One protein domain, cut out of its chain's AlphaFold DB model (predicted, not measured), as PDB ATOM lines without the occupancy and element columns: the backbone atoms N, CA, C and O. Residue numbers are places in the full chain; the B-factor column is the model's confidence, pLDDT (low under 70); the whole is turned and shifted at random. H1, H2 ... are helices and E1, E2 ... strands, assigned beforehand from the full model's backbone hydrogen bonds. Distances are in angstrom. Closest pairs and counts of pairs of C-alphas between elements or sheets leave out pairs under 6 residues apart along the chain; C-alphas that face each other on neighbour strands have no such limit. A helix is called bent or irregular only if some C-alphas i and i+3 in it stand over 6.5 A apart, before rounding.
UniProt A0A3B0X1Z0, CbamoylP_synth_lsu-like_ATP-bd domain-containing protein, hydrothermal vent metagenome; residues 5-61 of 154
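Overview. This is residues 5 to 61 of the 154 residues of the protein "CbamoylP_synth_lsu-like_ATP-bd domain-containing protein" of hydrothermal vent metagenome (UniProt A0A3B0X1Z0). A two-stranded hairpin, E1 and E2, has helix H1 over one of its faces, packed on it with residues 5 to 10, while the last part of the chain printed here leads away from the hairpin through the short helix H2 to H3, which is set off from both H1 and the hairpin. It is a loosely built arrangement, in which no helix touches another and residues 48 to 54 stick out free. The printed part has 57 residues with three named helices and two named strands, in the order H1, E1, E2, H2, H3; the sheet has the order E1 - E2 and is antiparallel, and the class is mixed, helices and strands. The whole is only just loose, close to compact, with a radius of gyration of the C-alphas of 12.4 A, and the C-alphas span 35 by 25 by 16 A.

Arrangement. H1, residues 5 to 16, comes nearest to E2, residues 33 to 40: their closest C-alphas, those of Ile 6 and Val 34, are 6.5 A apart. The closest C-alphas of H1 and E1, residues 24 to 30, are those of Ala 5 and Val 29, 8.0 A apart. E1 and E2 form a hairpin of antiparallel neighbour strands, with 159 degrees between their directions. N 24 and O 40 are within hydrogen-bond range at 2.8 A, as are N 33 and O 30 at 2.9 A. E2 bends by 65 degrees at residue 37. H2, residues 45 to 49, is apart from H1 and from E1. H2 and H3, residues 52 to 59, meet only through their link, and H3 is apart from H1, E1 and E2. Every O i to N i+4 pair is within hydrogen-bond range in H1, against 0 of 1 in H2, where 2 of 2 O i to N i+3 pairs are within range, and 2 of 4 in H3.

Along the chain. H1 begins at C-alpha 5, at (75.766, 86.218, -3.123), and measures 16.6 A from first to last C-alpha. E1, Gly 24 to Ala 30, measures 18.9 A, and E2, Thr 33 to Asn 40, 19.8 A, ending at C-alpha 40, at (85.947, 101.968, -2.972). H2 has five residues, Ser 45 to Leu 49. H3, Glu 52 to Phe 59, measures 12.2 A and ends at C-alpha 59, at (76.346, 106.395, 9.514); it is irregular, with C-alphas 53 and 56 being 7.1 A apart.

Size, cuts and confidence. The two C-alphas farthest apart, those of Asn 31 and Ile 60, are 35.8 A apart. The printed part has no cut. The links E1 to E2, E2 to H2 and H2 to H3 are tight, H1 to E1 is short, and there is no long link. The mean pLDDT of the printed part is 85.9, and residues 51 to 54 are under 70.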
ATOM      1  N   ALA A   5      74.331  86.458  -3.025       91.50
ATOM      2  CA  ALA A   5      75.766  86.218  -3.123       91.50
ATOM      3  C   ALA A   5      76.563  87.489  -2.788       91.50
ATOM      4  O   ALA A   5      77.508  87.424  -1.999       91.50
ATOM      5  N   ILE A   6      76.126  88.650  -3.293       91.19
ATOM      6  CA  ILE A   6      76.730  89.957  -2.981       91.19
ATOM      7  C   ILE A   6      76.606  90.259  -1.482       91.19
ATOM      8  O   ILE A   6      77.612  90.539  -0.830       91.19
ATOM      9  N   SER A   7      75.411  90.132  -0.895       88.06
ATOM     10  CA  SER A   7      75.214  90.413   0.535       88.06
ATOM     11  C   SER A   7      76.048  89.490   1.429       88.06
ATOM     12  O   SER A   7      76.605  89.931   2.435       88.06
ATOM     13  N   LYS A   8      76.169  88.203   1.069       91.38
ATOM     14  CA  LYS A   8      77.017  87.244   1.792       91.38
ATOM     15  C   LYS A   8      78.495  87.620   1.690       91.38
ATOM     16  O   LYS A   8      79.205  87.565   2.694       91.38
ATOM     17  N   PHE A   9      78.948  88.009   0.500       92.19
ATOM     18  CA  PHE A   9      80.312  88.470   0.272       92.19
ATOM     19  C   PHE A   9      80.641  89.702   1.132       92.19
ATOM     20  O   PHE A   9      81.585  89.641   1.919       92.19
ATOM     21  N   ILE A  10      79.827  90.764   1.063       89.56
ATOM     22  CA  ILE A  10      80.053  92.016   1.807       89.56
ATOM     23  C   ILE A  10      80.097  91.751   3.319       89.56
ATOM     24  O   ILE A  10      81.029  92.184   3.996       89.56
ATOM     25  N   LYS A  11      79.151  90.964   3.856       87.94
ATOM     26  CA  LYS A  11      79.134  90.597   5.285       87.94
ATOM     27  C   LYS A  11      80.407  89.865   5.714       87.94
ATOM     28  O   LYS A  11      80.968  90.168   6.765       87.94
ATOM     29  N   ASN A  12      80.875  88.911   4.909       91.56
ATOM     30  CA  ASN A  12      82.101  88.172   5.203       91.56
ATOM     31  C   ASN A  12      83.344  89.066   5.121       91.56
ATOM     32  O   ASN A  12      84.235  88.938   5.963       91.56
ATOM     33  N   PHE A  13      83.391  89.974   4.145       91.88
ATOM     34  CA  PHE A  13      84.482  90.930   3.996       91.88
ATOM     35  C   PHE A  13      84.582  91.842   5.224       91.88
ATOM     36  O   PHE A  13      85.622  91.851   5.878       91.88
ATOM     37  N   CYS A  14      83.491  92.515   5.604       88.81
ATOM     38  CA  CYS A  14      83.476  93.432   6.750       88.81
ATOM     39  C   CYS A  14      83.705  92.722   8.097       88.81
ATOM     40  O   CYS A  14      84.200  93.329   9.040       88.81
ATOM     41  N   LYS A  15      83.379  91.423   8.204       90.06
ATOM     42  CA  LYS A  15      83.712  90.617   9.391       90.06
ATOM     43  C   LYS A  15      85.208  90.303   9.478       90.06
ATOM     44  O   LYS A  15      85.760  90.267  10.573       90.06
ATOM     45  N   LYS A  16      85.845  90.012   8.341       94.12
ATOM     46  CA  LYS A  16      87.271  89.663   8.275       94.12
ATOM     47  C   LYS A  16      88.165  90.896   8.399       94.12
ATOM     48  O   LYS A  16      89.218  90.822   9.025       94.12
ATOM     49  N   TYR A  17      87.741  92.002   7.801       89.88
ATOM     50  CA  TYR A  17      88.439  93.278   7.807       89.88
ATOM     51  C   TYR A  17      87.558  94.285   8.545       89.88
ATOM     52  O   TYR A  17      86.606  94.780   7.942       89.88
ATOM     53  N   PRO A  18      87.824  94.553   9.840       80.12
ATOM     54  CA  PRO A  18      87.012  95.455  10.648       80.12
ATOM     55  C   PRO A  18      87.153  96.879  10.104       80.12
ATOM     56  O   PRO A  18      88.078  97.615  10.440       80.12
ATOM     57  N   PHE A  19      86.249  97.221   9.198       81.50
ATOM     58  CA  PHE A  19      86.197  98.489   8.499       81.50
ATOM     59  C   PHE A  19      85.101  99.355   9.120       81.50
ATOM     60  O   PHE A  19      83.982  98.885   9.330       81.50
ATOM     61  N   THR A  20      85.416 100.620   9.386       82.81
ATOM     62  CA  THR A  20      84.466 101.608   9.908       82.81
ATOM     63  C   THR A  20      84.237 102.677   8.851       82.81
ATOM     64  O   THR A  20      85.195 103.274   8.364       82.81
ATOM     65  N   GLY A  21      82.974 102.937   8.513       82.75
ATOM     66  CA  GLY A  21      82.582 103.908   7.489       82.75
ATOM     67  C   GLY A  21      81.862 103.252   6.313       82.75
ATOM     68  O   GLY A  21      81.160 102.259   6.482       82.75
ATOM     69  N   GLN A  22      82.030 103.815   5.114       85.88
ATOM     70  CA  GLN A  22      81.417 103.308   3.883       85.88
ATOM     71  C   GLN A  22      82.396 102.514   3.032       85.88
ATOM     72  O   GLN A  22      83.532 102.935   2.831       85.88
ATOM     73  N   ILE A  23      81.910 101.419   2.458       87.88
ATOM     74  CA  ILE A  23      82.648 100.624   1.486       87.88
ATOM     75  C   ILE A  23      81.718 100.238   0.335       87.88
ATOM     76  O   ILE A  23      80.591  99.793   0.556       87.88
ATOM     77  N   GLY A  24      82.175 100.455  -0.892       89.75
ATOM     78  CA  GLY A  24      81.496 100.079  -2.125       89.75
ATOM     79  C   GLY A  24      82.330  99.071  -2.902       89.75
ATOM     80  O   GLY A  24      83.557  99.138  -2.886       89.75
ATOM     81  N   PHE A  25      81.666  98.148  -3.591       91.88
ATOM     82  CA  PHE A  25      82.320  97.165  -4.446       91.88
ATOM     83  C   PHE A  25      81.679  97.158  -5.822       91.88
ATOM     84  O   PHE A  25      80.458  97.007  -5.929       91.88
ATOM     85  N   ASP A  26      82.514  97.216  -6.850       92.69
ATOM     86  CA  ASP A  26      82.091  96.931  -8.213       92.69
ATOM     87  C   ASP A  26      82.339  95.448  -8.458       92.69
ATOM     88  O   ASP A  26      83.447  94.946  -8.255       92.69
ATOM     89  N   VAL A  27      81.286  94.720  -8.828       93.69
ATOM     90  CA  VAL A  27      81.323  93.258  -8.913       93.69
ATOM     91  C   VAL A  27      80.651  92.737 -10.175       93.69
ATOM     92  O   VAL A  27      79.689  93.315 -10.678       93.69
ATOM     93  N   ILE A  28      81.116  91.579 -10.635       94.69
ATOM     94  CA  ILE A  28      80.422  90.733 -11.609       94.69
ATOM     95  C   ILE A  28      79.956  89.485 -10.873       94.69
ATOM     96  O   ILE A  28      80.734  88.857 -10.155       94.69
ATOM     97  N   VAL A  29      78.692  89.106 -11.057       93.50
ATOM     98  CA  VAL A  29      78.163  87.846 -10.527       93.50
ATOM     99  C   VAL A  29      77.991  86.859 -11.670       93.50
ATOM    100  O   VAL A  29      77.263  87.136 -12.621       93.50
ATOM    101  N   ALA A  30      78.632  85.698 -11.563       93.69
ATOM    102  CA  ALA A  30      78.454  84.585 -12.489       93.69
ATOM    103  C   ALA A  30      78.328  83.279 -11.698       93.69
ATOM    104  O   ALA A  30      79.179  82.990 -10.860       93.69
ATOM    105  N   ASN A  31      77.270  82.500 -11.951       90.56
ATOM    106  CA  ASN A  31      76.996  81.230 -11.257       90.56
ATOM    107  C   ASN A  31      77.093  81.354  -9.718       90.56
ATOM    108  O   ASN A  31      77.848  80.619  -9.083       90.56
ATOM    109  N   ASP A  32      76.419  82.354  -9.132       85.94
ATOM    110  CA  ASP A  32      76.457  82.701  -7.695       85.94
ATOM    111  C   ASP A  32      77.846  83.025  -7.112       85.94
ATOM    112  O   ASP A  32      78.006  83.206  -5.903       85.94
ATOM    113  N   THR A  33      78.860  83.154  -7.968       90.44
ATOM    114  CA  THR A  33      80.209  83.572  -7.592       90.44
ATOM    115  C   THR A  33      80.360  85.066  -7.832       90.44
ATOM    116  O   THR A  33      80.036  85.570  -8.909       90.44
ATOM    117  N   VAL A  34      80.853  85.777  -6.816       94.75
ATOM    118  CA  VAL A  34      81.126  87.218  -6.868       94.75
ATOM    119  C   VAL A  34      82.585  87.432  -7.257       94.75
ATOM    120  O   VAL A  34      83.490  87.034  -6.522       94.75
ATOM    121  N   TYR A  35      82.807  88.088  -8.389       94.94
ATOM    122  CA  TYR A  35      84.113  88.547  -8.848       94.94
ATOM    123  C   TYR A  35      84.225  90.045  -8.582       94.94
ATOM    124  O   TYR A  35      83.410  90.819  -9.081       94.94
ATOM    125  N   ILE A  36      85.211  90.452  -7.783       94.62
ATOM    126  CA  ILE A  36      85.455  91.864  -7.464       94.62
ATOM    127  C   ILE A  36      86.240  92.495  -8.612       94.62
ATOM    128  O   ILE A  36      87.276  91.963  -9.008       94.62
ATOM    129  N   ILE A  37      85.757  93.628  -9.110       94.56
ATOM    130  CA  ILE A  37      86.485  94.503 -10.030       94.56
ATOM    131  C   ILE A  37      87.213  95.581  -9.227       94.56
ATOM    132  O   ILE A  37      88.415  95.769  -9.381       94.56
ATOM    133  N   GLU A  38      86.481  96.267  -8.345       92.19
ATOM    134  CA  GLU A  38      86.969  97.438  -7.619       92.19
ATOM    135  C   GLU A  38      86.414  97.469  -6.191       92.19
ATOM    136  O   GLU A  38      85.317  96.978  -5.916       92.19
ATOM    137  N   CYS A  39      87.177  98.066  -5.277       91.88
ATOM    138  CA  CYS A  39      86.771  98.344  -3.907       91.88
ATOM    139  C   CYS A  39      87.009  99.825  -3.599       91.88
ATOM    140  O   CYS A  39      88.149 100.280  -3.550       91.88
ATOM    141  N   ASN A  40      85.932 100.557  -3.327       90.62
ATOM    142  CA  ASN A  40      85.947 101.968  -2.972       90.62
ATOM    143  C   ASN A  40      85.719 102.127  -1.461       90.62
ATOM    144  O   ASN A  40      84.625 101.814  -0.991       90.62
ATOM    145  N   PRO A  41      86.672 102.656  -0.669       88.50
ATOM    146  CA  PRO A  41      86.483 102.914   0.765       88.50
ATOM    147  C   PRO A  41      85.649 104.188   1.021       88.50
ATOM    148  O   PRO A  41      85.961 104.999   1.891       88.50
ATOM    149  N   ARG A  42      84.626 104.409   0.191       85.88
ATOM    150  CA  ARG A  42      83.689 105.535   0.204       85.88
ATOM    151  C   ARG A  42      82.439 105.163  -0.591       85.88
ATOM    152  O   ARG A  42      82.484 104.266  -1.433       85.88
ATOM    153  N   ALA A  43      81.340 105.887  -0.392       82.88
ATOM    154  CA  ALA A  43      80.227 105.824  -1.330       82.88
ATOM    155  C   ALA A  43      80.653 106.268  -2.740       82.88
ATOM    156  O   ALA A  43      81.460 107.185  -2.935       82.88
ATOM    157  N   THR A  44      80.049 105.621  -3.728       87.25
ATOM    158  CA  THR A  44      80.056 106.037  -5.131       87.25
ATOM    159  C   THR A  44      78.664 106.549  -5.508       87.25
ATOM    160  O   THR A  44      77.740 106.535  -4.690       87.25
ATOM    161  N   SER A  45      78.474 106.990  -6.754       84.75
ATOM    162  CA  SER A  45      77.194 107.542  -7.226       84.75
ATOM    163  C   SER A  45      75.995 106.592  -7.071       84.75
ATOM    164  O   SER A  45      74.859 107.061  -7.078       84.75
ATOM    165  N   GLY A  46      76.210 105.286  -6.862       83.81
ATOM    166  CA  GLY A  46      75.142 104.337  -6.523       83.81
ATOM    167  C   GLY A  46      74.355 104.712  -5.258       83.81
ATOM    168  O   GLY A  46      73.181 104.363  -5.143       83.81
ATOM    169  N   VAL A  47      74.949 105.506  -4.358       83.81
ATOM    170  CA  VAL A  47      74.292 106.037  -3.150       83.81
ATOM    171  C   VAL A  47      73.010 106.814  -3.460       83.81
ATOM    172  O   VAL A  47      72.081 106.825  -2.661       83.81
ATOM    173  N   HIS A  48      72.911 107.415  -4.648       85.00
ATOM    174  CA  HIS A  48      71.733 108.164  -5.070       85.00
ATOM    175  C   HIS A  48      70.468 107.303  -5.228       85.00
ATOM    176  O   HIS A  48      69.366 107.851  -5.269       85.00
ATOM    177  N   LEU A  49      70.617 105.977  -5.331       82.38
ATOM    178  CA  LEU A  49      69.512 105.015  -5.421       82.38
ATOM    179  C   LEU A  49      68.952 104.615  -4.047       82.38
ATOM    180  O   LEU A  49      67.874 104.017  -3.970       82.38
ATOM    181  N   LEU A  50      69.676 104.938  -2.973       78.88
ATOM    182  CA  LEU A  50      69.243 104.712  -1.600       78.88
ATOM    183  C   LEU A  50      68.215 105.774  -1.183       78.88
ATOM    184  O   LEU A  50      68.184 106.886  -1.716       78.88
ATOM    185  N   GLN A  51      67.355 105.437  -0.223       69.00
ATOM    186  CA  GLN A  51      66.413 106.404   0.343       69.00
ATOM    187  C   GLN A  51      67.151 107.411   1.247       69.00
ATOM    188  O   GLN A  51      67.885 107.022   2.149       69.00
ATOM    189  N   GLU A  52      66.948 108.713   1.002       64.00
ATOM    190  CA  GLU A  52      67.730 109.816   1.601       64.00
ATOM    191  C   GLU A  52      67.676 109.889   3.135       64.00
ATOM    192  O   GLU A  52      68.660 110.277   3.758       64.00
ATOM    193  N   ALA A  53      66.545 109.531   3.749       57.12
ATOM    194  CA  ALA A  53      66.311 109.730   5.183       57.12
ATOM    195  C   ALA A  53      67.130 108.795   6.097       57.12
ATOM    196  O   ALA A  53      67.147 108.994   7.306       57.12
ATOM    197  N   ASP A  54      67.801 107.794   5.533       64.81
ATOM    198  CA  ASP A  54      68.270 106.612   6.269       64.81
ATOM    199  C   ASP A  54      69.811 106.497   6.270       64.81
ATOM    200  O   ASP A  54      70.420 105.981   7.205       64.81
ATOM    201  N   LEU A  55      70.496 107.101   5.286       73.94
ATOM    202  CA  LEU A  55      71.957 107.000   5.184       73.94
ATOM    203  C   LEU A  55      72.682 107.681   6.356       73.94
ATOM    204  O   LEU A  55      73.646 107.134   6.886       73.94
ATOM    205  N   PHE A  56      72.234 108.871   6.766       77.31
ATOM    206  CA  PHE A  56      72.835 109.598   7.890       77.31
ATOM    207  C   PHE A  56      72.656 108.847   9.216       77.31
ATOM    208  O   PHE A  56      73.605 108.725   9.988       77.31
ATOM    209  N   GLU A  57      71.462 108.307   9.458       79.81
ATOM    210  CA  GLU A  57      71.160 107.538  10.666       79.81
ATOM    211  C   GLU A  57      71.941 106.213  10.704       79.81
ATOM    212  O   GLU A  57      72.435 105.817  11.766       79.81
ATOM    213  N   ALA A  58      72.147 105.575   9.546       78.06
ATOM    214  CA  ALA A  58      73.035 104.423   9.408       78.06
ATOM    215  C   ALA A  58      74.499 104.773   9.723       78.06
ATOM    216  O   ALA A  58      75.181 104.036  10.435       78.06
ATOM    217  N   PHE A  59      74.979 105.931   9.261       78.38
ATOM    218  CA  PHE A  59      76.346 106.395   9.514       78.38
ATOM    219  C   PHE A  59      76.674 106.589  10.993       78.38
ATOM    220  O   PHE A  59      77.786 106.295  11.424       78.38
ATOM    221  N   ILE A  60      75.718 107.100  11.765       84.38
ATOM    222  CA  ILE A  60      75.885 107.351  13.203       84.38
ATOM    223  C   ILE A  60      75.453 106.156  14.064       84.38
ATOM    224  O   ILE A  60      75.361 106.279  15.284       84.38
ATOM    225  N   GLY A  61      75.184 105.004  13.439       79.12
ATOM    226  CA  GLY A  61      74.873 103.746  14.116       79.12
ATOM    227  C   GLY A  61      73.504 103.705  14.795       79.12
ATOM    228  O   GLY A  61      73.286 102.864  15.665       79.12
TER     229      GLY A  61